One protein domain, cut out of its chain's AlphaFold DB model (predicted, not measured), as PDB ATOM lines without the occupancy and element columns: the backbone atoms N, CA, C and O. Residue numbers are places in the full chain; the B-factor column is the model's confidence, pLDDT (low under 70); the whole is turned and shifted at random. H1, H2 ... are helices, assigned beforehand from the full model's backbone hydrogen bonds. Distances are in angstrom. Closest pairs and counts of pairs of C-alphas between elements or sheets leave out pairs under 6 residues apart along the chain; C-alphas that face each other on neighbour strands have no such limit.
ATOM      1  N   ASN A   4      92.324 153.714 135.452       95.81
ATOM      2  CA  ASN A   4      93.053 153.254 134.264       95.81
ATOM      3  C   ASN A   4      94.340 152.478 134.596       95.81
ATOM      4  O   ASN A   4      94.750 151.655 133.790       95.81
ATOM      5  N   THR A   5      94.984 152.756 135.735       96.75
ATOM      6  CA  THR A   5      96.142 151.986 136.223       96.75
ATOM      7  C   THR A   5      95.692 150.594 136.661       96.75
ATOM      8  O   THR A   5      96.306 149.604 136.293       96.75
ATOM      9  N   GLU A   6      94.545 150.495 137.334       97.62
ATOM     10  CA  GLU A   6      94.036 149.215 137.846       97.62
ATOM     11  C   GLU A   6      93.569 148.242 136.752       97.62
ATOM     12  O   GLU A   6      93.335 147.066 137.029       97.62
ATOM     13  N   LEU A   7      93.468 148.687 135.494       96.81
ATOM     14  CA  LEU A   7      93.247 147.791 134.351       96.81
ATOM     15  C   LEU A   7      94.406 146.801 134.152       96.81
ATOM     16  O   LEU A   7      94.217 145.766 133.513       96.81
ATOM     17  N   GLU A   8      95.583 147.061 134.732       95.81
ATOM     18  CA  GLU A   8      96.685 146.094 134.807       95.81
ATOM     19  C   GLU A   8      96.295 144.820 135.577       95.81
ATOM     20  O   GLU A   8      96.802 143.739 135.281       95.81
ATOM     21  N   HIS A   9      95.331 144.913 136.500       96.81
ATOM     22  CA  HIS A   9      94.734 143.774 137.205       96.81
ATOM     23  C   HIS A   9      93.588 143.103 136.428       96.81
ATOM     24  O   HIS A   9      92.938 142.183 136.936       96.81
ATOM     25  N   GLY A  10      93.327 143.564 135.205       97.19
ATOM     26  CA  GLY A  10      92.324 143.040 134.291       97.19
ATOM     27  C   GLY A  10      92.931 142.244 133.136       97.19
ATOM     28  O   GLY A  10      93.942 141.552 133.278       97.19
ATOM     29  N   LYS A  11      92.318 142.322 131.953       97.00
ATOM     30  CA  LYS A  11      92.719 141.521 130.781       97.00
ATOM     31  C   LYS A  11      94.070 141.933 130.194       97.00
ATOM     32  O   LYS A  11      94.622 141.169 129.405       97.00
ATOM     33  N   ILE A  12      94.609 143.093 130.585       95.75
ATOM     34  CA  ILE A  12      95.946 143.562 130.185       95.75
ATOM     35  C   ILE A  12      97.028 142.571 130.633       95.75
ATOM     36  O   ILE A  12      97.934 142.268 129.859       95.75
ATOM     37  N   SER A  13      96.912 142.023 131.845       94.38
ATOM     38  CA  SER A  13      97.845 141.024 132.369       94.38
ATOM     39  C   SER A  13      97.111 139.724 132.671       94.38
ATOM     40  O   SER A  13      96.664 139.481 133.788       94.38
ATOM     41  N   ILE A  14      97.010 138.839 131.673       94.69
ATOM     42  CA  ILE A  14      96.278 137.566 131.798       94.69
ATOM     43  C   ILE A  14      96.761 136.697 132.972       94.69
ATOM     44  O   ILE A  14      95.964 135.976 133.565       94.69
ATOM     45  N   GLN A  15      98.046 136.786 133.332       96.88
ATOM     46  CA  GLN A  15      98.643 136.016 134.430       96.88
ATOM     47  C   GLN A  15      98.197 136.504 135.814       96.88
ATOM     48  O   GLN A  15      98.208 135.731 136.767       96.88
ATOM     49  N   THR A  16      97.803 137.772 135.925       95.69
ATOM     50  CA  THR A  16      97.378 138.417 137.176       95.69
ATOM     51  C   THR A  16      95.980 139.022 137.051       95.69
ATOM     52  O   THR A  16      95.634 139.942 137.790       95.69
ATOM     53  N   ASN A  17      95.179 138.525 136.106       97.81
ATOM     54  CA  ASN A  17      93.834 139.020 135.849       97.81
ATOM     55  C   ASN A  17      92.889 138.567 136.965       97.81
ATOM     56  O   ASN A  17      92.535 137.390 137.057       97.81
ATOM     57  N   VAL A  18      92.462 139.517 137.789       97.69
ATOM     58  CA  VAL A  18      91.538 139.295 138.907       97.69
ATOM     59  C   VAL A  18      90.234 140.074 138.759       97.69
ATOM     60  O   VAL A  18      89.262 139.757 139.441       97.69
ATOM     61  N   THR A  19      90.179 141.072 137.869       98.00
ATOM     62  CA  THR A  19      88.981 141.907 137.677       98.00
ATOM     63  C   THR A  19      88.180 141.543 136.431       98.00
ATOM     64  O   THR A  19      86.993 141.853 136.361       98.00
ATOM     65  N   GLY A  20      88.801 140.918 135.427       97.81
ATOM     66  CA  GLY A  20      88.170 140.674 134.129       97.81
ATOM     67  C   GLY A  20      87.778 141.950 133.373       97.81
ATOM     68  O   GLY A  20      86.902 141.882 132.510       97.81
ATOM     69  N   ASP A  21      88.403 143.089 133.691       97.50
ATOM     70  CA  ASP A  21      88.003 144.448 133.285       97.50
ATOM     71  C   ASP A  21      86.595 144.854 133.756       97.50
ATOM     72  O   ASP A  21      86.011 145.798 133.218       97.50
ATOM     73  N   ASP A  22      86.022 144.170 134.752       98.38
ATOM     74  CA  ASP A  22      84.755 144.609 135.328       98.38
ATOM     75  C   ASP A  22      84.934 146.013 135.939       98.38
ATOM     76  O   ASP A  22      85.814 146.213 136.791       98.38
ATOM     77  N   PRO A  23      84.128 147.008 135.524       97.25
ATOM     78  CA  PRO A  23      84.338 148.394 135.922       97.25
ATOM     79  C   PRO A  23      84.095 148.622 137.418       97.25
ATOM     80  O   PRO A  23      84.716 149.506 138.009       97.25
ATOM     81  N   ILE A  24      83.230 147.826 138.056       98.38
ATOM     82  CA  ILE A  24      82.934 147.956 139.485       98.38
ATOM     83  C   ILE A  24      84.063 147.354 140.317       98.38
ATOM     84  O   ILE A  24      84.497 147.974 141.289       98.38
ATOM     85  N   ILE A  25      84.557 146.169 139.952       98.38
ATOM     86  CA  ILE A  25      85.676 145.532 140.658       98.38
ATOM     87  C   ILE A  25      86.943 146.381 140.498       98.38
ATOM     88  O   ILE A  25      87.581 146.717 141.495       98.38
ATOM     89  N   THR A  26      87.254 146.813 139.275       98.44
ATOM     90  CA  THR A  26      88.418 147.668 138.980       98.44
ATOM     91  C   THR A  26      88.326 149.013 139.711       98.44
ATOM     92  O   THR A  26      89.287 149.464 140.334       98.44
ATOM     93  N   GLY A  27      87.142 149.637 139.721       98.06
ATOM     94  CA  GLY A  27      86.904 150.881 140.453       98.06
ATOM     95  C   GLY A  27      87.071 150.748 141.971       98.06
ATOM     96  O   GLY A  27      87.562 151.674 142.614       98.06
ATOM     97  N   LYS A  28      86.711 149.596 142.555       98.62
ATOM     98  CA  LYS A  28      86.901 149.332 143.991       98.62
ATOM     99  C   LYS A  28      88.372 149.245 144.387       98.62
ATOM    100  O   LYS A  28      88.697 149.699 145.479       98.62
ATOM    101  N   ILE A  29      89.241 148.717 143.524       98.25
ATOM    102  CA  ILE A  29      90.693 148.703 143.771       98.25
ATOM    103  C   ILE A  29      91.216 150.142 143.815       98.25
ATOM    104  O   ILE A  29      91.839 150.546 144.794       98.25
ATOM    105  N   ALA A  30      90.842 150.960 142.827       98.19
ATOM    106  CA  ALA A  30      91.244 152.364 142.803       98.19
ATOM    107  C   ALA A  30      90.741 153.150 144.023       98.19
ATOM    108  O   ALA A  30      91.463 153.969 144.593       98.19
ATOM    109  N   LEU A  31      89.501 152.890 144.450       98.31
ATOM    110  CA  LEU A  31      88.935 153.486 145.657       98.31
ATOM    111  C   LEU A  31      89.666 153.025 146.925       98.31
ATOM    112  O   LEU A  31      89.897 153.844 147.810       98.31
ATOM    113  N   ALA A  32      90.029 151.743 147.026       98.56
ATOM    114  CA  ALA A  32      90.785 151.223 148.162       98.56
ATOM    115  C   ALA A  32      92.119 151.964 148.312       98.56
ATOM    116  O   ALA A  32      92.398 152.486 149.386       98.56
ATOM    117  N   HIS A  33      92.865 152.130 147.221       98.12
ATOM    118  CA  HIS A  33      94.124 152.871 147.217       98.12
ATOM    119  C   HIS A  33      93.977 154.345 147.613       98.12
ATOM    120  O   HIS A  33      94.756 154.862 148.414       98.12
ATOM    121  N   LEU A  34      92.943 155.032 147.118       97.81
ATOM    122  CA  LEU A  34      92.658 156.412 147.531       97.81
ATOM    123  C   LEU A  34      92.227 156.524 149.004       97.81
ATOM    124  O   LEU A  34      92.447 157.569 149.617       97.81
ATOM    125  N   ASN A  35      91.633 155.470 149.573       98.25
ATOM    126  CA  ASN A  35      91.298 155.398 150.997       98.25
ATOM    127  C   ASN A  35      92.518 155.106 151.881       98.25
ATOM    128  O   ASN A  35      92.514 155.514 153.041       98.25
ATOM    129  N   GLU A  36      93.550 154.427 151.366       98.06
ATOM    130  CA  GLU A  36      94.826 154.283 152.078       98.06
ATOM    131  C   GLU A  36      95.484 155.657 152.246       98.06
ATOM    132  O   GLU A  36      95.866 156.037 153.354       98.06
ATOM    133  N   PHE A  37      95.577 156.427 151.157       97.19
ATOM    134  CA  PHE A  37      95.984 157.830 151.192       97.19
ATOM    135  C   PHE A  37      95.529 158.588 149.929       97.19
ATOM    136  O   PHE A  37      95.652 158.070 148.816       97.19
ATOM    137  N   PRO A  38      95.090 159.861 150.050       96.81
ATOM    138  CA  PRO A  38      94.528 160.609 148.918       96.81
ATOM    139  C   PRO A  38      95.493 160.856 147.748       96.81
ATOM    140  O   PRO A  38      95.050 161.142 146.636       96.81
ATOM    141  N   ASP A  39      96.807 160.785 147.978       97.69
ATOM    142  CA  ASP A  39      97.845 161.032 146.973       97.69
ATOM    143  C   ASP A  39      98.459 159.746 146.388       97.69
ATOM    144  O   ASP A  39      99.516 159.813 145.756       97.69
ATOM    145  N   TYR A  40      97.795 158.591 146.542       98.38
ATOM    146  CA  TYR A  40      98.329 157.273 146.179       98.38
ATOM    147  C   TYR A  40      99.007 157.216 144.815       98.38
ATOM    148  O   TYR A  40     100.199 156.926 144.705       98.38
ATOM    149  N   TYR A  41      98.282 157.599 143.768       98.12
ATOM    150  CA  TYR A  41      98.793 157.519 142.406       98.12
ATOM    151  C   TYR A  41      99.978 158.448 142.145       98.12
ATOM    152  O   TYR A  41     100.812 158.153 141.294       98.12
ATOM    153  N   LYS A  42     100.096 159.559 142.882       97.50
ATOM    154  CA  LYS A  42     101.269 160.433 142.777       97.50
ATOM    155  C   LYS A  42     102.519 159.723 143.298       97.50
ATOM    156  O   LYS A  42     103.572 159.853 142.683       97.50
ATOM    157  N   ARG A  43     102.395 158.970 144.393       98.00
ATOM    158  CA  ARG A  43     103.490 158.180 144.977       98.00
ATOM    159  C   ARG A  43     103.839 156.979 144.107       98.00
ATOM    160  O   ARG A  43     105.016 156.764 143.841       98.00
ATOM    161  N   LEU A  44     102.825 156.264 143.613       97.62
ATOM    162  CA  LEU A  44     103.014 155.129 142.709       97.62
ATOM    163  C   LEU A  44     103.837 155.527 141.480       97.62
ATOM    164  O   LEU A  44     104.804 154.853 141.147       97.62
ATOM    165  N   LYS A  45     103.519 156.669 140.860       97.12
ATOM    166  CA  LYS A  45     104.259 157.168 139.694       97.12
ATOM    167  C   LYS A  45     105.757 157.321 139.950       97.12
ATOM    168  O   LYS A  45     106.555 156.927 139.108       97.12
ATOM    169  N   VAL A  46     106.126 157.899 141.095       98.19
ATOM    170  CA  VAL A  46     107.535 158.093 141.468       98.19
ATOM    171  C   VAL A  46     108.224 156.738 141.632       98.19
ATOM    172  O   VAL A  46     109.279 156.521 141.047       98.19
ATOM    173  N   LEU A  47     107.586 155.802 142.344       97.56
ATOM    174  CA  LEU A  47     108.108 154.448 142.540       97.56
ATOM    175  C   LEU A  47     108.319 153.716 141.206       97.56
ATOM    176  O   LEU A  47     109.358 153.094 140.997       97.56
ATOM    177  N   GLU A  48     107.359 153.796 140.284       96.56
ATOM    178  CA  GLU A  48     107.473 153.167 138.965       96.56
ATOM    179  C   GLU A  48     108.588 153.780 138.110       96.56
ATOM    180  O   GLU A  48     109.282 153.055 137.397       96.56
ATOM    181  N   GLU A  49     108.757 155.104 138.146       97.19
ATOM    182  CA  GLU A  49     109.838 155.803 137.440       97.19
ATOM    183  C   GLU A  49     111.212 155.388 137.986       97.19
ATOM    184  O   GLU A  49     112.109 155.065 137.202       97.19
ATOM    185  N   GLU A  50     111.360 155.310 139.310       98.25
ATOM    186  CA  GLU A  50     112.574 154.825 139.976       98.25
ATOM    187  C   GLU A  50     112.872 153.359 139.629       98.25
ATOM    188  O   GLU A  50     114.002 153.024 139.267       98.25
ATOM    189  N   ALA A  51     111.859 152.487 139.662       97.75
ATOM    190  CA  ALA A  51     112.005 151.078 139.304       97.75
ATOM    191  C   ALA A  51     112.411 150.907 137.832       97.75
ATOM    192  O   ALA A  51     113.353 150.170 137.534       97.75
ATOM    193  N   LYS A  52     111.761 151.626 136.907       96.81
ATOM    194  CA  LYS A  52     112.133 151.624 135.482       96.81
ATOM    195  C   LYS A  52     113.574 152.093 135.295       96.81
ATOM    196  O   LYS A  52     114.326 151.460 134.564       96.81
ATOM    197  N   ALA A  53     113.988 153.165 135.969       97.19
ATOM    198  CA  ALA A  53     115.361 153.660 135.898       97.19
ATOM    199  C   ALA A  53     116.396 152.685 136.492       97.19
ATOM    200  O   ALA A  53     117.542 152.673 136.041       97.19
ATOM    201  N   TYR A  54     116.021 151.887 137.494       97.00
ATOM    202  CA  TYR A  54     116.887 150.863 138.081       97.00
ATOM    203  C   TYR A  54     117.072 149.655 137.151       97.00
ATOM    204  O   TYR A  54     118.205 149.242 136.928       97.00
ATOM    205  N   TRP A  55     115.981 149.118 136.591       95.25
ATOM    206  CA  TRP A  55     115.996 147.888 135.780       95.25
ATOM    207  C   TRP A  55     116.303 148.097 134.289       95.25
ATOM    208  O   TRP A  55     116.589 147.127 133.597       95.25
ATOM    209  N   ASN A  56     116.260 149.334 133.780       90.69
ATOM    210  CA  ASN A  56     116.683 149.670 132.411       90.69
ATOM    211  C   ASN A  56     118.196 149.972 132.292       90.69
ATOM    212  O   ASN A  56     118.628 150.503 131.267       90.69
ATOM    213  N   LYS A  57     118.985 149.696 133.336       59.03
ATOM    214  CA  LYS A  57     120.457 149.726 133.316       59.03
ATOM    215  C   LYS A  57     121.006 148.340 133.015       59.03
ATOM    216  O   LYS A  57     122.025 148.285 132.296       59.03
TER     217      LYS A  57
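What this domain is: This is residues 4 to 57 of the 57 residues of an uncharacterized protein of Bacillus sporothermodurans (UniProt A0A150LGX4). Two long helices, H2 and H3, meet near their ends as an open L; short H1 packs across H2, and residues 45 to 57, of which 45 to 55 belong to H3, stick out as a free arm. The 54 printed residues hold three named helices, H1, H2, H3, and no named strand: all helix. The whole is loose, with a radius of gyration of the C-alphas of 12.7 A, and flat, spanning 36 by 28 by 13 A.

How they stand to each other: Start at H3, residues 40 to 55, close but not clearly touching H2, residues 23 to 36; their closest C-alphas, Leu 34 and Tyr 40, are 5.9 A apart. Their lines are about perpendicular, at 88 degrees. H1, residues 4 to 9, touches residues 26 to 30 of H2 alone, about perpendicular at 75 degrees; the closest C-alphas, Glu 6 and Thr 26, are 5.9 A apart. H1 and H3 are apart. In H2 every O i to N i+4 pair is within hydrogen-bond range, in H3 11 of 12, in H1 0 of 2, with 2 of 3 O i to N i+3 pairs.

Where its parts are: Find C-alpha 40 at (98.329, 157.273, 146.179); H3 runs 22.5 A to C-alpha 55 at (115.996, 147.888, 135.780). H2 spans 20.1 A; H1, 10.1 A, begins at (93.053, 153.254, 134.264).

The domain as a whole: The C-alphas of Ile 24 and Lys 57, the two farthest apart, are 38.1 A apart. The printed part has no cut; the link H1 to H2 is long, H2 to H3 tight. Residue 57 is under pLDDT 70.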